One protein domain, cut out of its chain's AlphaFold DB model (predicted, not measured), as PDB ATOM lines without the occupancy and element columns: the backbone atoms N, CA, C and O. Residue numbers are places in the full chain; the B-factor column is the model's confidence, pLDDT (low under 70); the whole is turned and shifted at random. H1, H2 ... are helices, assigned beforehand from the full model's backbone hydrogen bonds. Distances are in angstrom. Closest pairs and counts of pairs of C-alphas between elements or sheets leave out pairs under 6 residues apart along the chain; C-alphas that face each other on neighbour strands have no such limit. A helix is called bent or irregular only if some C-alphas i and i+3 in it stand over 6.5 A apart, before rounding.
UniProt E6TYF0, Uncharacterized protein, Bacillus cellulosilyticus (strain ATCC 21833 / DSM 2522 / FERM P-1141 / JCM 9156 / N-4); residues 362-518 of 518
ATOM      1  N   SER A 362      40.774   6.092 -22.430       87.19
ATOM      2  CA  SER A 362      39.994   6.980 -21.571       87.19
ATOM      3  C   SER A 362      38.525   6.959 -21.986       87.19
ATOM      4  O   SER A 362      38.196   7.033 -23.172       87.19
ATOM      5  N   ASP A 363      37.633   6.882 -21.001       83.56
ATOM      6  CA  ASP A 363      36.192   7.114 -21.157       83.56
ATOM      7  C   ASP A 363      35.824   8.612 -21.117       83.56
ATOM      8  O   ASP A 363      34.678   9.000 -21.367       83.56
ATOM      9  N   PHE A 364      36.812   9.470 -20.864       87.38
ATOM     10  CA  PHE A 364      36.733  10.917 -20.975       87.38
ATOM     11  C   PHE A 364      37.431  11.385 -22.257       87.38
ATOM     12  O   PHE A 364      38.662  11.439 -22.336       87.38
ATOM     13  N   TYR A 365      36.637  11.718 -23.277       82.94
ATOM     14  CA  TYR A 365      37.133  12.009 -24.625       82.94
ATOM     15  C   TYR A 365      38.194  13.125 -24.702       82.94
ATOM     16  O   TYR A 365      39.167  12.932 -25.433       82.94
ATOM     17  N   PRO A 366      38.102  14.239 -23.938       87.56
ATOM     18  CA  PRO A 366      39.157  15.251 -23.949       87.56
ATOM     19  C   PRO A 366      40.536  14.700 -23.574       87.56
ATOM     20  O   PRO A 366      41.535  15.178 -24.099       87.56
ATOM     21  N   PHE A 367      40.619  13.659 -22.740       89.94
ATOM     22  CA  PHE A 367      41.897  13.001 -22.470       89.94
ATOM     23  C   PHE A 367      42.397  12.167 -23.642       89.94
ATOM     24  O   PHE A 367      43.599  12.143 -23.881       89.94
ATOM     25  N   THR A 368      41.511  11.513 -24.394       85.50
ATOM     26  CA  THR A 368      41.895  10.625 -25.501       85.50
ATOM     27  C   THR A 368      42.702  11.342 -26.575       85.50
ATOM     28  O   THR A 368      43.704  10.793 -27.032       85.50
ATOM     29  N   GLU A 369      42.265  12.536 -26.969       83.75
ATOM     30  CA  GLU A 369      42.937  13.358 -27.979       83.75
ATOM     31  C   GLU A 369      43.932  14.331 -27.349       83.75
ATOM     32  O   GLU A 369      45.038  14.492 -27.854       83.75
ATOM     33  N   GLY A 370      43.593  14.922 -26.200       89.12
ATOM     34  CA  GLY A 370      44.477  15.865 -25.524       89.12
ATOM     35  C   GLY A 370      45.803  15.242 -25.092       89.12
ATOM     36  O   GLY A 370      46.819  15.921 -25.138       89.12
ATOM     37  N   VAL A 371      45.830  13.961 -24.689       91.94
ATOM     38  CA  VAL A 371      47.089  13.309 -24.279       91.94
ATOM     39  C   VAL A 371      48.025  13.119 -25.467       91.94
ATOM     40  O   VAL A 371      49.235  13.244 -25.332       91.94
ATOM     41  N   VAL A 372      47.458  12.827 -26.637       90.44
ATOM     42  CA  VAL A 372      48.212  12.624 -27.874       90.44
ATOM     43  C   VAL A 372      48.793  13.952 -28.327       90.44
ATOM     44  O   VAL A 372      49.972  14.005 -28.652       90.44
ATOM     45  N   GLU A 373      47.983  15.009 -28.289       87.00
ATOM     46  CA  GLU A 373      48.417  16.369 -28.598       87.00
ATOM     47  C   GLU A 373      49.516  16.833 -27.626       87.00
ATOM     48  O   GLU A 373      50.559  17.302 -28.063       87.00
ATOM     49  N   ALA A 374      49.354  16.599 -26.320       88.81
ATOM     50  CA  ALA A 374      50.368  16.945 -25.323       88.81
ATOM     51  C   ALA A 374      51.707  16.235 -25.580       88.81
ATOM     52  O   ALA A 374      52.755  16.872 -25.548       88.81
ATOM     53  N   ILE A 375      51.681  14.932 -25.873       90.19
ATOM     54  CA  ILE A 375      52.890  14.162 -26.209       90.19
ATOM     55  C   ILE A 375      53.507  14.663 -27.514       90.19
ATOM     56  O   ILE A 375      54.722  14.794 -27.612       90.19
ATOM     57  N   HIS A 376      52.681  14.928 -28.522       86.25
ATOM     58  CA  HIS A 376      53.111  15.469 -29.803       86.25
ATOM     59  C   HIS A 376      53.871  16.794 -29.633       86.25
ATOM     60  O   HIS A 376      54.987  16.925 -30.144       86.25
ATOM     61  N   ASP A 377      53.320  17.722 -28.852       79.69
ATOM     62  CA  ASP A 377      53.945  19.010 -28.544       79.69
ATOM     63  C   ASP A 377      55.259  18.838 -27.763       79.69
ATOM     64  O   ASP A 377      56.262  19.490 -28.063       79.69
ATOM     65  N   GLU A 378      55.280  17.932 -26.777       82.81
ATOM     66  CA  GLU A 378      56.490  17.599 -26.017       82.81
ATOM     67  C   GLU A 378      57.588  17.003 -26.912       82.81
ATOM     68  O   GLU A 378      58.745  17.403 -26.803       82.81
ATOM     69  N   VAL A 379      57.239  16.113 -27.847       85.56
ATOM     70  CA  VAL A 379      58.191  15.527 -28.804       85.56
ATOM     71  C   VAL A 379      58.798  16.601 -29.705       85.56
ATOM     72  O   VAL A 379      60.012  16.606 -29.907       85.56
ATOM     73  N   ILE A 380      57.985  17.517 -30.247       77.81
ATOM     74  CA  ILE A 380      58.510  18.598 -31.099       77.81
ATOM     75  C   ILE A 380      59.456  19.501 -30.299       77.81
ATOM     76  O   ILE A 380      60.515  19.884 -30.799       77.81
ATOM     77  N   SER A 381      59.102  19.802 -29.048       74.94
ATOM     78  CA  SER A 381      59.935  20.580 -28.129       74.94
ATOM     79  C   SER A 381      61.280  19.915 -27.840       74.94
ATOM     80  O   SER A 381      62.335  20.538 -27.978       74.94
ATOM     81  N   ASP A 382      61.246  18.654 -27.408       77.81
ATOM     82  CA  ASP A 382      62.404  17.972 -26.830       77.81
ATOM     83  C   ASP A 382      63.384  17.487 -27.900       77.81
ATOM     84  O   ASP A 382      64.597  17.522 -27.676       77.81
ATOM     85  N   LEU A 383      62.884  17.077 -29.071       77.25
ATOM     86  CA  LEU A 383      63.734  16.604 -30.168       77.25
ATOM     87  C   LEU A 383      64.292  17.737 -31.036       77.25
ATOM     88  O   LEU A 383      65.144  17.473 -31.879       77.25
ATOM     89  N   GLN A 384      63.848  18.987 -30.834       66.25
ATOM     90  CA  GLN A 384      64.314  20.172 -31.572       66.25
ATOM     91  C   GLN A 384      64.414  19.940 -33.085       66.25
ATOM     92  O   GLN A 384      65.365  20.396 -33.721       66.25
ATOM     93  N   PHE A 385      63.465  19.194 -33.655       64.25
ATOM     94  CA  PHE A 385      63.502  18.831 -35.064       64.25
ATOM     95  C   PHE A 385      63.555  20.115 -35.900       64.25
ATOM     96  O   PHE A 385      62.591  20.885 -35.915       64.25
ATOM     97  N   GLU A 386      64.704  20.366 -36.547       52.41
ATOM     98  CA  GLU A 386      65.032  21.652 -37.189       52.41
ATOM     99  C   GLU A 386      63.980  22.063 -38.227       52.41
ATOM    100  O   GLU A 386      63.764  23.254 -38.469       52.41
ATOM    101  N   GLY A 387      63.265  21.067 -38.752       48.06
ATOM    102  CA  GLY A 387      62.248  21.241 -39.759       48.06
ATOM    103  C   GLY A 387      60.861  21.667 -39.309       48.06
ATOM    104  O   GLY A 387      60.044  22.070 -40.138       48.06
ATOM    105  N   ASP A 388      60.577  21.656 -38.006       54.88
ATOM    106  CA  ASP A 388      59.361  22.284 -37.501       54.88
ATOM    107  C   ASP A 388      59.636  23.358 -36.454       54.88
ATOM    108  O   ASP A 388      59.186  23.340 -35.308       54.88
ATOM    109  N   ASN A 389      60.316  24.398 -36.925       59.06
ATOM    110  CA  ASN A 389      60.329  25.685 -36.258       59.06
ATOM    111  C   ASN A 389      58.990  26.435 -36.409       59.06
ATOM    112  O   ASN A 389      58.998  27.639 -36.205       59.06
ATOM    113  N   ARG A 390      57.832  25.835 -36.757       62.12
ATOM    114  CA  ARG A 390      56.570  26.602 -36.888       62.12
ATOM    115  C   ARG A 390      56.170  27.283 -35.606       62.12
ATOM    116  O   ARG A 390      55.659  28.389 -35.690       62.12
ATOM    117  N   VAL A 391      56.365  26.675 -34.440       70.56
ATOM    118  CA  VAL A 391      56.030  27.338 -33.171       70.56
ATOM    119  C   VAL A 391      56.997  28.470 -32.881       70.56
ATOM    120  O   VAL A 391      56.544  29.571 -32.578       70.56
ATOM    121  N   THR A 392      58.299  28.266 -33.088       74.19
ATOM    122  CA  THR A 392      59.292  29.347 -33.030       74.19
ATOM    123  C   THR A 392      58.964  30.458 -34.023       74.19
ATOM    124  O   THR A 392      58.868  31.611 -33.633       74.19
ATOM    125  N   HIS A 393      58.681  30.125 -35.276       74.00
ATOM    126  CA  HIS A 393      58.316  31.040 -36.350       74.00
ATOM    127  C   HIS A 393      56.994  31.758 -36.072       74.00
ATOM    128  O   HIS A 393      56.880  32.955 -36.312       74.00
ATOM    129  N   SER A 394      56.005  31.056 -35.516       75.44
ATOM    130  CA  SER A 394      54.722  31.624 -35.097       75.44
ATOM    131  C   SER A 394      54.934  32.595 -33.941       75.44
ATOM    132  O   SER A 394      54.369  33.684 -33.950       75.44
ATOM    133  N   MET A 395      55.785  32.251 -32.971       80.25
ATOM    134  CA  MET A 395      56.152  33.135 -31.866       80.25
ATOM    135  C   MET A 395      56.975  34.337 -32.333       80.25
ATOM    136  O   MET A 395      56.735  35.456 -31.882       80.25
ATOM    137  N   GLU A 396      57.878  34.155 -33.294       85.38
ATOM    138  CA  GLU A 396      58.606  35.235 -33.959       85.38
ATOM    139  C   GLU A 396      57.657  36.149 -34.740       85.38
ATOM    140  O   GLU A 396      57.759  37.374 -34.642       85.38
ATOM    141  N   GLU A 397      56.680  35.598 -35.461       83.19
ATOM    142  CA  GLU A 397      55.655  36.373 -36.159       83.19
ATOM    143  C   GLU A 397      54.772  37.145 -35.169       83.19
ATOM    144  O   GLU A 397      54.504  38.338 -35.366       83.19
ATOM    145  N   VAL A 398      54.352  36.501 -34.077       83.44
ATOM    146  CA  VAL A 398      53.620  37.126 -32.968       83.44
ATOM    147  C   VAL A 398      54.436  38.282 -32.386       83.44
ATOM    148  O   VAL A 398      53.903  39.386 -32.238       83.44
ATOM    149  N   TYR A 399      55.731  38.073 -32.142       88.38
ATOM    150  CA  TYR A 399      56.663  39.071 -31.621       88.38
ATOM    151  C   TYR A 399      56.879  40.251 -32.574       88.38
ATOM    152  O   TYR A 399      56.828  41.417 -32.167       88.38
ATOM    153  N   HIS A 400      57.082  39.983 -33.863       89.19
ATOM    154  CA  HIS A 400      57.256  41.021 -34.877       89.19
ATOM    155  C   HIS A 400      55.979  41.836 -35.108       89.19
ATOM    156  O   HIS A 400      56.059  43.019 -35.442       89.19
ATOM    157  N   ASN A 401      54.813  41.241 -34.855       85.88
ATOM    158  CA  ASN A 401      53.505  41.880 -34.956       85.88
ATOM    159  C   ASN A 401      52.899  42.245 -33.584       85.88
ATOM    160  O   ASN A 401      51.676  42.348 -33.457       85.88
ATOM    161  N   GLN A 402      53.727  42.470 -32.556       86.69
ATOM    162  CA  GLN A 402      53.287  42.750 -31.176       86.69
ATOM    163  C   GLN A 402      52.460  44.039 -31.002       86.69
ATOM    164  O   GLN A 402      51.847  44.249 -29.960       86.69
ATOM    165  N   ASP A 403      52.391  44.900 -32.020       88.38
ATOM    166  CA  ASP A 403      51.469  46.044 -32.033       88.38
ATOM    167  C   ASP A 403      49.989  45.601 -32.096       88.38
ATOM    168  O   ASP A 403      49.082  46.382 -31.786       88.38
ATOM    169  N   ASN A 404      49.717  44.351 -32.493       86.06
ATOM    170  CA  ASN A 404      48.392  43.742 -32.433       86.06
ATOM    171  C   ASN A 404      48.038  43.365 -30.986       86.06
ATOM    172  O   ASN A 404      48.794  42.661 -30.322       86.06
ATOM    173  N   GLU A 405      46.861  43.784 -30.509       84.38
ATOM    174  CA  GLU A 405      46.434  43.520 -29.128       84.38
ATOM    175  C   GLU A 405      46.425  42.026 -28.781       84.38
ATOM    176  O   GLU A 405      46.882  41.671 -27.698       84.38
ATOM    177  N   THR A 406      45.967  41.164 -29.696       79.19
ATOM    178  CA  THR A 406      45.994  39.707 -29.504       79.19
ATOM    179  C   THR A 406      47.428  39.220 -29.323       79.19
ATOM    180  O   THR A 406      47.721  38.585 -28.322       79.19
ATOM    181  N   ASN A 407      48.341  39.579 -30.230       83.44
ATOM    182  CA  ASN A 407      49.728  39.106 -30.197       83.44
ATOM    183  C   ASN A 407      50.478  39.581 -28.951       83.44
ATOM    184  O   ASN A 407      51.226  38.825 -28.341       83.44
ATOM    185  N   ARG A 408      50.230  40.822 -28.524       86.94
ATOM    186  CA  ARG A 408      50.777  41.336 -27.270       86.94
ATOM    187  C   ARG A 408      50.315  40.510 -26.069       86.94
ATOM    188  O   ARG A 408      51.141  40.188 -25.227       86.94
ATOM    189  N   LYS A 409      49.031  40.140 -26.011       83.62
ATOM    190  CA  LYS A 409      48.503  39.283 -24.939       83.62
ATOM    191  C   LYS A 409      49.147  37.892 -24.939       83.62
ATOM    192  O   LYS A 409      49.389  37.365 -23.864       83.62
ATOM    193  N   ILE A 410      49.469  37.325 -26.109       80.50
ATOM    194  CA  ILE A 410      50.207  36.047 -26.208       80.50
ATOM    195  C   ILE A 410      51.560  36.166 -25.516       80.50
ATOM    196  O   ILE A 410      51.879  35.363 -24.648       80.50
ATOM    197  N   LEU A 411      52.331  37.198 -25.862       87.19
ATOM    198  CA  LEU A 411      53.662  37.423 -25.295       87.19
ATOM    199  C   LEU A 411      53.597  37.757 -23.799       87.19
ATOM    200  O   LEU A 411      54.451  37.313 -23.039       87.19
ATOM    201  N   GLU A 412      52.587  38.522 -23.369       88.44
ATOM    202  CA  GLU A 412      52.340  38.833 -21.955       88.44
ATOM    203  C   GLU A 412      52.008  37.560 -21.157       88.44
ATOM    204  O   GLU A 412      52.600  37.343 -20.100       88.44
ATOM    205  N   ASN A 413      51.129  36.692 -21.669       85.81
ATOM    206  CA  ASN A 413      50.799  35.419 -21.021       85.81
ATOM    207  C   ASN A 413      51.972  34.451 -21.014       85.81
ATOM    208  O   ASN A 413      52.285  33.902 -19.959       85.81
ATOM    209  N   TYR A 414      52.656  34.298 -22.148       88.00
ATOM    210  CA  TYR A 414      53.876  33.509 -22.234       88.00
ATOM    211  C   TYR A 414      54.894  33.983 -21.194       88.00
ATOM    212  O   TYR A 414      55.415  33.169 -20.446       88.00
ATOM    213  N   HIS A 415      55.114  35.296 -21.062       90.62
ATOM    214  CA  HIS A 415      56.016  35.843 -20.048       90.62
ATOM    215  C   HIS A 415      55.585  35.499 -18.617       90.62
ATOM    216  O   HIS A 415      56.434  35.185 -17.784       90.62
ATOM    217  N   VAL A 416      54.287  35.562 -18.307       88.19
ATOM    218  CA  VAL A 416      53.809  35.231 -16.957       88.19
ATOM    219  C   VAL A 416      53.992  33.746 -16.645       88.19
ATOM    220  O   VAL A 416      54.373  33.420 -15.523       88.19
ATOM    221  N   ILE A 417      53.736  32.871 -17.619       86.31
ATOM    222  CA  ILE A 417      53.834  31.416 -17.459       86.31
ATOM    223  C   ILE A 417      55.304  30.972 -17.423       86.31
ATOM    224  O   ILE A 417      55.726  30.325 -16.469       86.31
ATOM    225  N   ASN A 418      56.095  31.391 -18.411       86.50
ATOM    226  CA  ASN A 418      57.509  31.037 -18.566       86.50
ATOM    227  C   ASN A 418      58.427  31.762 -17.559       86.50
ATOM    228  O   ASN A 418      59.573  31.380 -17.341       86.50
ATOM    229  N   GLY A 419      57.966  32.870 -16.972       87.44
ATOM    230  CA  GLY A 419      58.750  33.731 -16.080       87.44
ATOM    231  C   GLY A 419      59.731  34.673 -16.793       87.44
ATOM    232  O   GLY A 419      60.120  35.689 -16.217       87.44
ATOM    233  N   GLU A 420      60.070  34.398 -18.053       88.00
ATOM    234  CA  GLU A 420      60.937  35.217 -18.908       88.00
ATOM    235  C   GLU A 420      60.201  35.608 -20.201       88.00
ATOM    236  O   GLU A 420      59.378  34.832 -20.702       88.00
ATOM    237  N   PRO A 421      60.417  36.828 -20.729       89.00
ATOM    238  CA  PRO A 421      59.800  37.244 -21.980       89.00
ATOM    239  C   PRO A 421      60.362  36.422 -23.144       89.00
ATOM    240  O   PRO A 421      61.516  36.010 -23.121       89.00
ATOM    241  N   PHE A 422      59.557  36.216 -24.184       87.69
ATOM    242  CA  PHE A 422      60.057  35.623 -25.422       87.69
ATOM    243  C   PHE A 422      61.025  36.588 -26.128       87.69
ATOM    244  O   PHE A 422      60.676  37.751 -26.363       87.69
ATOM    245  N   GLU A 423      62.206  36.092 -26.502       85.50
ATOM    246  CA  GLU A 423      63.189  36.802 -27.324       85.50
ATOM    247  C   GLU A 423      63.451  36.022 -28.629       85.50
ATOM    248  O   GLU A 423      63.782  34.840 -28.574       85.50
ATOM    249  N   PRO A 424      63.333  36.651 -29.818       84.31
ATOM    250  CA  PRO A 424      63.610  35.975 -31.085       84.31
ATOM    251  C   PRO A 424      65.025  35.394 -31.150       84.31
ATOM    252  O   PRO A 424      65.998  36.079 -30.821       84.31
ATOM    253  N   GLY A 425      65.144  34.164 -31.647       75.44
ATOM    254  CA  GLY A 425      66.411  33.433 -31.731       75.44
ATOM    255  C   GLY A 425      66.837  32.717 -30.444       75.44
ATOM    256  O   GLY A 425      67.790  31.938 -30.488       75.44
ATOM    257  N   GLU A 426      66.141  32.930 -29.326       72.75
ATOM    258  CA  GLU A 426      66.180  32.037 -28.167       72.75
ATOM    259  C   GLU A 426      64.977  31.089 -28.316       72.75
ATOM    260  O   GLU A 426      63.853  31.551 -28.496       72.75
ATOM    261  N   GLY A 427      65.206  29.771 -28.383       73.12
ATOM    262  CA  GLY A 427      64.150  28.787 -28.672       73.12
ATOM    263  C   GLY A 427      62.906  28.925 -27.777       73.12
ATOM    264  O   GLY A 427      62.964  29.498 -26.689       73.12
ATOM    265  N   VAL A 428      61.765  28.405 -28.233       77.62
ATOM    266  CA  VAL A 428      60.490  28.514 -27.502       77.62
ATOM    267  C   VAL A 428      60.369  27.422 -26.437       77.62
ATOM    268  O   VAL A 428      60.559  26.245 -26.736       77.62
ATOM    269  N   ASP A 429      59.979  27.798 -25.214       79.69
ATOM    270  CA  ASP A 429      59.465  26.854 -24.217       79.69
ATOM    271  C   ASP A 429      58.055  26.431 -24.647       79.69
ATOM    272  O   ASP A 429      57.073  27.172 -24.512       79.69
ATOM    273  N   TYR A 430      57.969  25.253 -25.255       76.94
ATOM    274  CA  TYR A 430      56.756  24.775 -25.914       76.94
ATOM    275  C   TYR A 430      55.598  24.564 -24.938       76.94
ATOM    276  O   TYR A 430      54.450  24.847 -25.274       76.94
ATOM    277  N   ARG A 431      55.877  24.149 -23.697       79.25
ATOM    278  CA  ARG A 431      54.841  24.009 -22.662       79.25
ATOM    279  C   ARG A 431      54.227  25.360 -22.314       79.25
ATOM    280  O   ARG A 431      53.006  25.513 -22.316       79.25
ATOM    281  N   SER A 432      55.064  26.371 -22.099       84.56
ATOM    282  CA  SER A 432      54.621  27.744 -21.849       84.56
ATOM    283  C   SER A 432      53.853  28.321 -23.035       84.56
ATOM    284  O   SER A 432      52.856  29.027 -22.852       84.56
ATOM    285  N   PHE A 433      54.277  27.990 -24.256       81.62
ATOM    286  CA  PHE A 433      53.551  28.324 -25.476       81.62
ATOM    287  C   PHE A 433      52.166  27.667 -25.526       81.62
ATOM    288  O   PHE A 433      51.188  28.361 -25.805       81.62
ATOM    289  N   MET A 434      52.045  26.383 -25.185       80.50
ATOM    290  CA  MET A 434      50.762  25.673 -25.165       80.50
ATOM    291  C   MET A 434      49.781  26.260 -24.150       80.50
ATOM    292  O   MET A 434      48.618  26.512 -24.484       80.50
ATOM    293  N   PHE A 435      50.246  26.584 -22.945       87.19
ATOM    294  CA  PHE A 435      49.429  27.288 -21.956       87.19
ATOM    295  C   PHE A 435      48.978  28.671 -22.460       87.19
ATOM    296  O   PHE A 435      47.797  29.019 -22.355       87.19
ATOM    297  N   ALA A 436      49.886  29.443 -23.070       82.62
ATOM    298  CA  ALA A 436      49.571  30.754 -23.635       82.62
ATOM    299  C   ALA A 436      48.586  30.671 -24.820       82.62
ATOM    300  O   ALA A 436      47.702  31.522 -24.947       82.62
ATOM    301  N   ASN A 437      48.683  29.636 -25.659       79.12
ATOM    302  CA  ASN A 437      47.745  29.387 -26.755       79.12
ATOM    303  C   ASN A 437      46.371  28.950 -26.267       79.12
ATOM    304  O   ASN A 437      45.357  29.372 -26.824       79.12
ATOM    305  N   SER A 438      46.310  28.151 -25.203       84.19
ATOM    306  CA  SER A 438      45.035  27.745 -24.620       84.19
ATOM    307  C   SER A 438      44.218  28.942 -24.137       84.19
ATOM    308  O   SER A 438      43.004  28.949 -24.318       84.19
ATOM    309  N   PHE A 439      44.854  29.980 -23.585       82.38
ATOM    310  CA  PHE A 439      44.172  31.236 -23.254       82.38
ATOM    311  C   PHE A 439      43.503  31.872 -24.484       82.38
ATOM    312  O   PHE A 439      42.364  32.335 -24.418       82.38
ATOM    313  N   LEU A 440      44.176  31.866 -25.638       75.00
ATOM    314  CA  LEU A 440      43.601  32.412 -26.869       75.00
ATOM    315  C   LEU A 440      42.424  31.593 -27.373       75.00
ATOM    316  O   LEU A 440      41.477  32.180 -27.886       75.00
ATOM    317  N   ALA A 441      42.472  30.270 -27.221       77.25
ATOM    318  CA  ALA A 441      41.368  29.397 -27.601       77.25
ATOM    319  C   ALA A 441      40.076  29.707 -26.812       77.25
ATOM    320  O   ALA A 441      38.991  29.342 -27.257       77.25
ATOM    321  N   PHE A 442      40.173  30.395 -25.668       77.88
ATOM    322  CA  PHE A 442      39.022  30.946 -24.944       77.88
ATOM    323  C   PHE A 442      38.613  32.349 -25.410       77.88
ATOM    324  O   PHE A 442      37.426  32.644 -25.510       77.88
ATOM    325  N   GLU A 443      39.578  33.226 -25.687       71.12
ATOM    326  CA  GLU A 443      39.325  34.652 -25.948       71.12
ATOM    327  C   GLU A 443      39.074  34.991 -27.431       71.12
ATOM    328  O   GLU A 443      38.440  36.000 -27.753       71.12
ATOM    329  N   TYR A 444      39.598  34.179 -28.353       64.75
ATOM    330  CA  TYR A 444      39.655  34.461 -29.786       64.75
ATOM    331  C   TYR A 444      39.400  33.184 -30.603       64.75
ATOM    332  O   TYR A 444      40.333  32.539 -31.073       64.75
ATOM    333  N   ASP A 445      38.120  32.892 -30.824       57.34
ATOM    334  CA  ASP A 445      37.522  31.705 -31.476       57.34
ATOM    335  C   ASP A 445      38.053  31.330 -32.893       57.34
ATOM    336  O   ASP A 445      37.546  30.402 -33.504       57.34
ATOM    337  N   ASP A 446      39.045  32.032 -33.468       48.88
ATOM    338  CA  ASP A 446      39.259  32.029 -34.933       48.88
ATOM    339  C   ASP A 446      40.714  32.118 -35.461       48.88
ATOM    340  O   ASP A 446      40.900  32.119 -36.678       48.88
ATOM    341  N   ARG A 447      41.774  32.229 -34.635       47.88
ATOM    342  CA  ARG A 447      43.161  32.357 -35.178       47.88
ATOM    343  C   ARG A 447      44.008  31.086 -35.162       47.88
ATOM    344  O   ARG A 447      44.894  30.970 -36.000       47.88
ATOM    345  N   PHE A 448      43.718  30.149 -34.268       51.28
ATOM    346  CA  PHE A 448      44.429  28.873 -34.147       51.28
ATOM    347  C   PHE A 448      43.397  27.759 -34.007       51.28
ATOM    348  O   PHE A 448      43.274  27.155 -32.947       51.28
ATOM    349  N   SER A 449      42.565  27.576 -35.038       48.59
ATOM    350  CA  SER A 449      41.457  26.620 -35.030       48.59
ATOM    351  C   SER A 449      41.974  25.192 -34.819       48.59
ATOM    352  O   SER A 449      42.265  24.484 -35.782       48.59
ATOM    353  N   SER A 450      42.101  24.767 -33.564       61.38
ATOM    354  CA  SER A 450      42.253  23.358 -33.227       61.38
ATOM    355  C   SER A 450      40.950  22.639 -33.552       61.38
ATOM    356  O   SER A 450      39.874  23.238 -33.459       61.38
ATOM    357  N   HIS A 451      41.025  21.356 -33.899       68.12
ATOM    358  CA  HIS A 451      39.821  20.558 -34.093       68.12
ATOM    359  C   HIS A 451      38.951  20.626 -32.830       68.12
ATOM    360  O   HIS A 451      39.438  20.381 -31.724       68.12
ATOM    361  N   GLN A 452      37.683  21.003 -32.998       70.12
ATOM    362  CA  GLN A 452      36.719  21.060 -31.903       70.12
ATOM    363  C   GLN A 452      35.978  19.729 -31.782       70.12
ATOM    364  O   GLN A 452      35.606  19.104 -32.780       70.12
ATOM    365  N   TYR A 453      35.748  19.307 -30.548       70.88
ATOM    366  CA  TYR A 453      34.970  18.125 -30.220       70.88
ATOM    367  C   TYR A 453      33.479  18.396 -30.421       70.88
ATOM    368  O   TYR A 453      32.983  19.501 -30.199       70.88
ATOM    369  N   SER A 454      32.738  17.370 -30.842       70.94
ATOM    370  CA  SER A 454      31.292  17.512 -31.007       70.94
ATOM    371  C   SER A 454      30.617  17.638 -29.635       70.94
ATOM    372  O   SER A 454      30.878  16.803 -28.767       70.94
ATOM    373  N   PRO A 455      29.682  18.588 -29.443       73.25
ATOM    374  CA  PRO A 455      28.911  18.708 -28.202       73.25
ATOM    375  C   PRO A 455      27.996  17.502 -27.931       73.25
ATOM    376  O   PRO A 455      27.462  17.369 -26.834       73.25
ATOM    377  N   ASP A 456      27.815  16.614 -28.917       74.81
ATOM    378  CA  ASP A 456      27.071  15.358 -28.776       74.81
ATOM    379  C   ASP A 456      27.927  14.198 -28.211       74.81
ATOM    380  O   ASP A 456      27.427  13.078 -28.095       74.81
ATOM    381  N   MET A 457      29.210  14.422 -27.899       71.25
ATOM    382  CA  MET A 457      30.089  13.406 -27.304       71.25
ATOM    383  C   MET A 457      29.800  13.201 -25.809       71.25
ATOM    384  O   MET A 457      29.500  14.147 -25.078       71.25
ATOM    385  N   ASP A 458      29.911  11.954 -25.341       67.12
ATOM    386  CA  ASP A 458      29.775  11.632 -23.918       67.12
ATOM    387  C   ASP A 458      30.854  12.363 -23.098       67.12
ATOM    388  O   ASP A 458      32.008  12.468 -23.514       67.12
ATOM    389  N   ASN A 459      30.466  12.874 -21.926       73.00
ATOM    390  CA  ASN A 459      31.325  13.660 -21.033       73.00
ATOM    391  C   ASN A 459      31.922  14.939 -21.667       73.00
ATOM    392  O   ASN A 459      32.991  15.387 -21.260       73.00
ATOM    393  N   TYR A 460      31.239  15.548 -22.641       76.88
ATOM    394  CA  TYR A 460      31.638  16.838 -23.211       76.88
ATOM    395  C   TYR A 460      31.735  17.946 -22.146       76.88
ATOM    396  O   TYR A 460      30.819  18.141 -21.342       76.88
ATOM    397  N   ILE A 461      32.827  18.710 -22.196       82.25
ATOM    398  CA  ILE A 461      33.051  19.924 -21.405       82.25
ATOM    399  C   ILE A 461      33.493  21.023 -22.371       82.25
ATOM    400  O   ILE A 461      34.528  20.889 -23.012       82.25
ATOM    401  N   GLU A 462      32.724  22.113 -22.449       83.44
ATOM    402  CA  GLU A 462      32.991  23.264 -23.333       83.44
ATOM    403  C   GLU A 462      34.365  23.899 -23.065       83.44
ATOM    404  O   GLU A 462      35.081  24.293 -23.980       83.44
ATOM    405  N   ASP A 463      34.793  23.929 -21.802       86.81
ATOM    406  CA  ASP A 463      36.121  24.429 -21.434       86.81
ATOM    407  C   ASP A 463      37.273  23.518 -21.923       86.81
ATOM    408  O   ASP A 463      38.427  23.933 -21.904       86.81
ATOM    409  N   LEU A 464      36.987  22.296 -22.382       87.81
ATOM    410  CA  LEU A 464      37.968  21.313 -22.863       87.81
ATOM    411  C   LEU A 464      37.609  20.796 -24.264       87.81
ATOM    412  O   LEU A 464      37.951  19.672 -24.619       87.81
ATOM    413  N   ASP A 465      36.888  21.591 -25.053       83.94
ATOM    414  CA  ASP A 465      36.276  21.179 -26.318       83.94
ATOM    415  C   ASP A 465      37.192  21.236 -27.548       83.94
ATOM    416  O   ASP A 465      36.715  21.103 -28.673       83.94
ATOM    417  N   GLY A 466      38.497  21.414 -27.363       84.50
ATOM    418  CA  GLY A 466      39.464  21.469 -28.455       84.50
ATOM    419  C   GLY A 466      40.822  20.927 -28.043       84.50
ATOM    420  O   GLY A 466      41.155  20.929 -26.859       84.50
ATOM    421  N   TYR A 467      41.609  20.494 -29.031       84.19
ATOM    422  CA  TYR A 467      42.878  19.785 -28.814       84.19
ATOM    423  C   TYR A 467      43.867  20.615 -27.988       84.19
ATOM    424  O   TYR A 467      44.450  20.117 -27.033       84.19
ATOM    425  N   ILE A 468      43.980  21.916 -28.276       83.75
ATOM    426  CA  ILE A 468      44.875  22.818 -27.534       83.75
ATOM    427  C   ILE A 468      44.415  22.977 -26.077       83.75
ATOM    428  O   ILE A 468      45.239  22.957 -25.163       83.75
ATOM    429  N   LYS A 469      43.101  23.124 -25.840       88.44
ATOM    430  CA  LYS A 469      42.544  23.276 -24.484       88.44
ATOM    431  C   LYS A 469      42.746  22.001 -23.665       88.44
ATOM    432  O   LYS A 469      43.178  22.071 -22.519       88.44
ATOM    433  N   SER A 470      42.453  20.842 -24.253       90.62
ATOM    434  CA  SER A 470      42.596  19.551 -23.581       90.62
ATOM    435  C   SER A 470      44.062  19.181 -23.334       90.62
ATOM    436  O   SER A 470      44.382  18.779 -22.217       90.62
ATOM    437  N   SER A 471      44.954  19.400 -24.308       90.81
ATOM    438  CA  SER A 471      46.413  19.248 -24.165       90.81
ATOM    439  C   SER A 471      46.956  20.102 -23.017       90.81
ATOM    440  O   SER A 471      47.543  19.586 -22.066       90.81
ATOM    441  N   SER A 472      46.653  21.404 -23.033       91.81
ATOM    442  CA  SER A 472      47.038  22.351 -21.981       91.81
ATOM    443  C   SER A 472      46.530  21.923 -20.601       91.81
ATOM    444  O   SER A 472      47.281  21.941 -19.626       91.81
ATOM    445  N   PHE A 473      45.277  21.475 -20.488       94.56
ATOM    446  CA  PHE A 473      44.758  20.990 -19.212       94.56
ATOM    447  C   PHE A 473      45.487  19.728 -18.722       94.56
ATOM    448  O   PHE A 473      45.800  19.622 -17.539       94.56
ATOM    449  N   ILE A 474      45.816  18.790 -19.612       94.44
ATOM    450  CA  ILE A 474      46.562  17.571 -19.266       94.44
ATOM    451  C   ILE A 474      47.978  17.898 -18.801       94.44
ATOM    452  O   ILE A 474      48.404  17.388 -17.764       94.44
ATOM    453  N   LEU A 475      48.683  18.788 -19.504       92.19
ATOM    454  CA  LEU A 475      50.002  19.264 -19.084       92.19
ATOM    455  C   LEU A 475      49.936  19.892 -17.687       92.19
ATOM    456  O   LEU A 475      50.744  19.556 -16.824       92.19
ATOM    457  N   TYR A 476      48.914  20.709 -17.417       94.19
ATOM    458  CA  TYR A 476      48.682  21.266 -16.084       94.19
ATOM    459  C   TYR A 476      48.472  20.173 -15.021       94.19
ATOM    460  O   TYR A 476      49.090  20.216 -13.956       94.19
ATOM    461  N   LEU A 477      47.650  19.155 -15.300       95.06
ATOM    462  CA  LEU A 477      47.428  18.028 -14.387       95.06
ATOM    463  C   LEU A 477      48.721  17.249 -14.087       95.06
ATOM    464  O   LEU A 477      48.952  16.854 -12.936       95.06
ATOM    465  N   ILE A 478      49.562  17.042 -15.102       93.62
ATOM    466  CA  ILE A 478      50.868  16.385 -14.974       93.62
ATOM    467  C   ILE A 478      51.830  17.248 -14.149       93.62
ATOM    468  O   ILE A 478      52.555  16.713 -13.315       93.62
ATOM    469  N   GLU A 479      51.827  18.570 -14.309       89.31
ATOM    470  CA  GLU A 479      52.680  19.464 -13.518       89.31
ATOM    471  C   GLU A 479      52.300  19.501 -12.034       89.31
ATOM    472  O   GLU A 479      53.181  19.606 -11.175       89.31
ATOM    473  N   GLN A 480      51.009  19.381 -11.710       90.38
ATOM    474  CA  GLN A 480      50.553  19.423 -10.319       90.38
ATOM    475  C   GLN A 480      50.855  18.135  -9.540       90.38
ATOM    476  O   GLN A 480      51.242  18.215  -8.373       90.38
ATOM    477  N   GLN A 481      50.654  16.958 -10.146       90.75
ATOM    478  CA  GLN A 481      50.721  15.667  -9.427       90.75
ATOM    479  C   GLN A 481      51.632  14.616 -10.080       90.75
ATOM    480  O   GLN A 481      51.923  13.585  -9.477       90.75
ATOM    481  N   GLY A 482      52.146  14.877 -11.278       92.12
ATOM    482  CA  GLY A 482      53.003  13.960 -12.025       92.12
ATOM    483  C   GLY A 482      52.243  13.033 -12.977       92.12
ATOM    484  O   GLY A 482      51.043  12.785 -12.847       92.12
ATOM    485  N   LYS A 483      52.991  12.482 -13.940       92.69
ATOM    486  CA  LYS A 483      52.486  11.597 -15.003       92.69
ATOM    487  C   LYS A 483      51.796  10.341 -14.461       92.69
ATOM    488  O   LYS A 483      50.735   9.974 -14.947       92.69
ATOM    489  N   ASP A 484      52.374   9.700 -13.446       92.69
ATOM    490  CA  ASP A 484      51.852   8.436 -12.902       92.69
ATOM    491  C   ASP A 484      50.447   8.584 -12.302       92.69
ATOM    492  O   ASP A 484      49.638   7.658 -12.363       92.69
ATOM    493  N   ASP A 485      50.157   9.737 -11.699       94.88
ATOM    494  CA  ASP A 485      48.842  10.031 -11.134       94.88
ATOM    495  C   ASP A 485      47.851  10.451 -12.224       94.88
ATOM    496  O   ASP A 485      46.710   9.984 -12.208       94.88
ATOM    497  N   PHE A 486      48.304  11.206 -13.232       95.06
ATOM    498  CA  PHE A 486      47.506  11.475 -14.430       95.06
ATOM    499  C   PHE A 486      47.079  10.180 -15.135       95.06
ATOM    500  O   PHE A 486      45.898  10.014 -15.423       95.06
ATOM    501  N   LEU A 487      47.993   9.229 -15.362       93.12
ATOM    502  CA  LEU A 487      47.691   7.979 -16.073       93.12
ATOM    503  C   LEU A 487      46.612   7.133 -15.379       93.12
ATOM    504  O   LEU A 487      45.790   6.514 -16.048       93.12
ATOM    505  N   LYS A 488      46.545   7.150 -14.044       92.56
ATOM    506  CA  LYS A 488      45.466   6.474 -13.300       92.56
ATOM    507  C   LYS A 488      44.102   7.122 -13.545       92.56
ATOM    508  O   LYS A 488      43.093   6.427 -13.596       92.56
ATOM    509  N   VAL A 489      44.073   8.449 -13.664       93.44
ATOM    510  CA  VAL A 489      42.856   9.220 -13.952       93.44
ATOM    511  C   VAL A 489      42.480   9.135 -15.431       93.44
ATOM    512  O   VAL A 489      41.298   9.120 -15.758       93.44
ATOM    513  N   PHE A 490      43.466   9.010 -16.318       92.31
ATOM    514  CA  PHE A 490      43.270   8.750 -17.739       92.31
ATOM    515  C   PHE A 490      42.503   7.443 -17.975       92.31
ATOM    516  O   PHE A 490      41.567   7.422 -18.765       92.31
ATOM    517  N   GLU A 491      42.858   6.362 -17.274       89.38
ATOM    518  CA  GLU A 491      42.156   5.071 -17.380       89.38
ATOM    519  C   GLU A 491      40.754   5.085 -16.750       89.38
ATOM    520  O   GLU A 491      39.915   4.239 -17.070       89.38
ATOM    521  N   SER A 492      40.505   5.998 -15.807       90.31
ATOM    522  CA  SER A 492      39.222   6.102 -15.119       90.31
ATOM    523  C   SER A 492      39.005   7.494 -14.536       90.31
ATOM    524  O   SER A 492      39.529   7.836 -13.470       90.31
ATOM    525  N   ILE A 493      38.132   8.271 -15.181       90.38
ATOM    526  CA  ILE A 493      37.783   9.617 -14.711       90.38
ATOM    527  C   ILE A 493      37.124   9.610 -13.318       90.38
ATOM    528  O   ILE A 493      37.179  10.600 -12.592       90.38
ATOM    529  N   GLU A 494      36.548   8.482 -12.887       90.94
ATOM    530  CA  GLU A 494      35.978   8.326 -11.541       90.94
ATOM    531  C   GLU A 494      37.031   8.463 -10.425       90.94
ATOM    532  O   GLU A 494      36.690   8.853  -9.307       90.94
ATOM    533  N   ALA A 495      38.308   8.192 -10.719       92.19
ATOM    534  CA  ALA A 495      39.407   8.327  -9.765       92.19
ATOM    535  C   ALA A 495      39.891   9.781  -9.587       92.19
ATOM    536  O   ALA A 495      40.735  10.039  -8.727       92.19
ATOM    537  N   PHE A 496      39.365  10.733 -10.370       94.31
ATOM    538  CA  PHE A 496      39.856  12.113 -10.420       94.31
ATOM    539  C   PHE A 496      39.874  12.782  -9.037       94.31
ATOM    540  O   PHE A 496      40.919  13.256  -8.596       94.31
ATOM    541  N   GLU A 497      38.745  12.774  -8.318       95.25
ATOM    542  CA  GLU A 497      38.635  13.428  -7.003       95.25
ATOM    543  C   GLU A 497      39.485  12.727  -5.933       95.25
ATOM    544  O   GLU A 497      40.026  13.380  -5.043       95.25
ATOM    545  N   GLU A 498      39.652  11.404  -6.022       95.19
ATOM    546  CA  GLU A 498      40.508  10.653  -5.097       95.19
ATOM    547  C   GLU A 498      41.986  11.028  -5.263       95.19
ATOM    548  O   GLU A 498      42.693  11.189  -4.267       95.19
ATOM    549  N   ILE A 499      42.440  11.166  -6.509       94.38
ATOM    550  CA  ILE A 499      43.846  11.402  -6.845       94.38
ATOM    551  C   ILE A 499      44.215  12.879  -6.682       94.38
ATOM    552  O   ILE A 499      45.199  13.190  -6.015       94.38
ATOM    553  N   TYR A 500      43.413  13.789  -7.237       93.69
ATOM    554  CA  TYR A 500      43.696  15.226  -7.203       93.69
ATOM    555  C   TYR A 500      43.160  15.922  -5.944       93.69
ATOM    556  O   TYR A 500      43.579  17.034  -5.630       93.69
ATOM    557  N   GLY A 501      42.257  15.285  -5.187       94.62
ATOM    558  CA  GLY A 501      41.654  15.875  -3.985       94.62
ATOM    559  C   GLY A 501      40.704  17.047  -4.265       94.62
ATOM    560  O   GLY A 501      40.364  17.778  -3.332       94.62
ATOM    561  N   ALA A 502      40.303  17.225  -5.523       95.06
ATOM    562  CA  ALA A 502      39.423  18.273  -6.028       95.06
ATOM    563  C   ALA A 502      38.538  17.705  -7.143       95.06
ATOM    564  O   ALA A 502      38.909  16.732  -7.806       95.06
ATOM    565  N   THR A 503      37.365  18.296  -7.363       94.81
ATOM    566  CA  THR A 503      36.514  17.884  -8.487       94.81
ATOM    567  C   THR A 503      37.122  18.324  -9.822       94.81
ATOM    568  O   THR A 503      37.934  19.250  -9.882       94.81
ATOM    569  N   LEU A 504      36.704  17.692 -10.924       92.75
ATOM    570  CA  LEU A 504      37.112  18.106 -12.272       92.75
ATOM    571  C   LEU A 504      36.776  19.583 -12.541       92.75
ATOM    572  O   LEU A 504      37.592  20.310 -13.092       92.75
ATOM    573  N   GLU A 505      35.604  20.042 -12.095       93.38
ATOM    574  CA  GLU A 505      35.158  21.435 -12.228       93.38
ATOM    575  C   GLU A 505      36.066  22.407 -11.457       93.38
ATOM    576  O   GLU A 505      36.395  23.482 -11.960       93.38
ATOM    577  N   GLU A 506      36.496  22.030 -10.248       95.12
ATOM    578  CA  GLU A 506      37.425  22.823  -9.437       95.12
ATOM    579  C   GLU A 506      38.806  22.909 -10.097       95.12
ATOM    580  O   GLU A 506      39.355  24.005 -10.204       95.12
ATOM    581  N   MET A 507      39.330  21.789 -10.608       95.31
ATOM    582  CA  MET A 507      40.621  21.759 -11.305       95.31
ATOM    583  C   MET A 507      40.594  22.524 -12.630       95.31
ATOM    584  O   MET A 507      41.556  23.214 -12.951       95.31
ATOM    585  N   VAL A 508      39.495  22.460 -13.391       94.56
ATOM    586  CA  VAL A 508      39.326  23.270 -14.610       94.56
ATOM    587  C   VAL A 508      39.296  24.760 -14.264       94.56
ATOM    588  O   VAL A 508      39.940  25.558 -14.942       94.56
ATOM    589  N   ALA A 509      38.604  25.159 -13.193       94.19
ATOM    590  CA  ALA A 509      38.596  26.552 -12.747       94.19
ATOM    591  C   ALA A 509      39.985  27.029 -12.276       94.19
ATOM    592  O   ALA A 509      40.379  28.169 -12.545       94.19
ATOM    593  N   GLU A 510      40.738  26.165 -11.593       94.81
ATOM    594  CA  GLU A 510      42.108  26.457 -11.166       94.81
ATOM    595  C   GLU A 510      43.056  26.587 -12.364       94.81
ATOM    596  O   GLU A 510      43.788  27.573 -12.460       94.81
ATOM    597  N   TRP A 511      42.970  25.669 -13.328       94.38
ATOM    598  CA  TRP A 511      43.705  25.736 -14.588       94.38
ATOM    599  C   TRP A 511      43.391  27.013 -15.373       94.38
ATOM    600  O   TRP A 511      44.314  27.717 -15.773       94.38
ATOM    601  N   LYS A 512      42.110  27.380 -15.530       92.75
ATOM    602  CA  LYS A 512      41.706  28.646 -16.176       92.75
ATOM    603  C   LYS A 512      42.325  29.853 -15.480       92.75
ATOM    604  O   LYS A 512      42.858  30.736 -16.145       92.75
ATOM    605  N   THR A 513      42.342  29.850 -14.147       92.12
ATOM    606  CA  THR A 513      43.012  30.896 -13.360       92.12
ATOM    607  C   THR A 513      44.520  30.923 -13.630       92.12
ATOM    608  O   THR A 513      45.094  32.003 -13.772       92.12
ATOM    609  N   PHE A 514      45.164  29.756 -13.725       90.31
ATOM    610  CA  PHE A 514      46.585  29.622 -14.047       90.31
ATOM    611  C   PHE A 514      46.924  30.191 -15.435       90.31
ATOM    612  O   PHE A 514      47.861  30.983 -15.547       90.31
ATOM    613  N   ILE A 515      46.120  29.893 -16.462       88.31
ATOM    614  CA  ILE A 515      46.288  30.444 -17.821       88.31
ATOM    615  C   ILE A 515      45.665  31.843 -18.011       88.31
ATOM    616  O   ILE A 515      45.617  32.344 -19.131       88.31
ATOM    617  N   GLN A 516      45.210  32.493 -16.933       85.06
ATOM    618  CA  GLN A 516      44.637  33.851 -16.913       85.06
ATOM    619  C   GLN A 516      43.310  34.045 -17.673       85.06
ATOM    620  O   GLN A 516      43.019  35.145 -18.139       85.06
ATOM    621  N   VAL A 517      42.483  33.006 -17.774       81.00
ATOM    622  CA  VAL A 517      41.105  33.097 -18.284       81.00
ATOM    623  C   VAL A 517      40.155  33.434 -17.126       81.00
ATOM    624  O   VAL A 517      40.181  32.756 -16.096       81.00
ATOM    625  N   GLU A 518      39.338  34.485 -17.284       69.88
ATOM    626  CA  GLU A 518      38.397  34.987 -16.255       69.88
ATOM    627  C   GLU A 518      37.072  34.213 -16.158       69.88
ATOM    628  O   GLU A 518      36.507  33.808 -17.203       69.88
TER     629      GLU A 518
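This is residues 362 to 518 of the 518 residues of an uncharacterized protein of Bacillus cellulosilyticus (strain ATCC 21833 / DSM 2522 / FERM P-1141 / JCM 9156 / N-4) (UniProt E6TYF0). Crossed helices make this domain: H4 and H5 form its middle, H1 crosses H5 at nearly a right angle, and H8 is on the other side of H5 from H1. H2 and H3 make one end of the long axis, and the hairpin of H6 and H7 makes the other, while residues 444 to 466 run over the outside as a long loop between H4 and H5. The printed part has 157 residues with eight named helices, H1 to H8 in chain order, and no named strand; the class is all helix. It is compact, with a radius of gyration of the C-alphas of 15.6 A and spans of 45 by 30 by 26 A.

H1, residues 365 to 383, touches H5, residues 467 to 481, with residues 366 to 374 alone; the closest C-alphas, of Gly 370 and Ser 471, are 4.1 A apart, and the lines stand about perpendicular at 79 degrees. With residues 377 to 381 alone H1 touches H4, residues 430 to 443; the closest C-alphas are those of Ser 381 and Tyr 430, 5.7 A. H2, residues 390 to 400, touches H3, residues 405 to 418, at the C-alphas of Val 398 and Asn 407, 5.2 A. H3 and H4 form a helical hairpin at a steep tilt of 42 degrees, opposite ways, closest at the C-alphas of Tyr 414 and Ala 436, 5.3 A. H4 touches H5 at a steep tilt of 54 degrees, opposite ways, with the C-alphas of Ser 438 and Lys 469 closest at 5.1 A. H5 is the hub, touching four helices. It touches H6, residues 483 to 491, with residues 474 to 478 alone; the C-alphas of Ile 478 and Phe 486 are closest, 6.0 A. H6 and H7, residues 493 to 500, form a helical hairpin at a shallow tilt of 28 degrees, opposite ways, with the C-alphas of Val 489 and Phe 496 closest at 5.5 A. H8, residues 504 to 514, only just touches H5, with 3 pairs of C-alphas within 8 A; the closest are those of Phe 473 and Trp 511, 6.7 A. H2 and H5 are apart, and so are H3 and H6. Every O i to N i+4 pair is within hydrogen-bond range in H2, H3, H5 and H8; the counts are 14 of 15 in H1, 9 of 10 in H4, 4 of 5 in H6 and 2 of 4 in H7.

H1 begins at C-alpha 365 (37.133, 12.009, -24.625) and is 27.6 A long from first to last C-alpha. H3 measures 19.7 A, H4 20.0 A and H5 21.3 A, with C-alpha 467 at (42.878, 19.785, -28.814). H7 is irregular: C-alphas 494 and 497 are 7.3 A apart. H8 ends at C-alpha 514 (46.585, 29.622, -14.047).

The two C-alphas farthest apart are those of Asp 403 and Glu 498, 45.8 A. The printed part has no cut and ends at residue 518, the chain's last. The links from H3 to H4, 11 residues, and from H4 to H5, 23 residues, are long. The mean pLDDT of the printed part is 82.9; residues 384 to 390, 444 to 451, 458 and 518 are under 70.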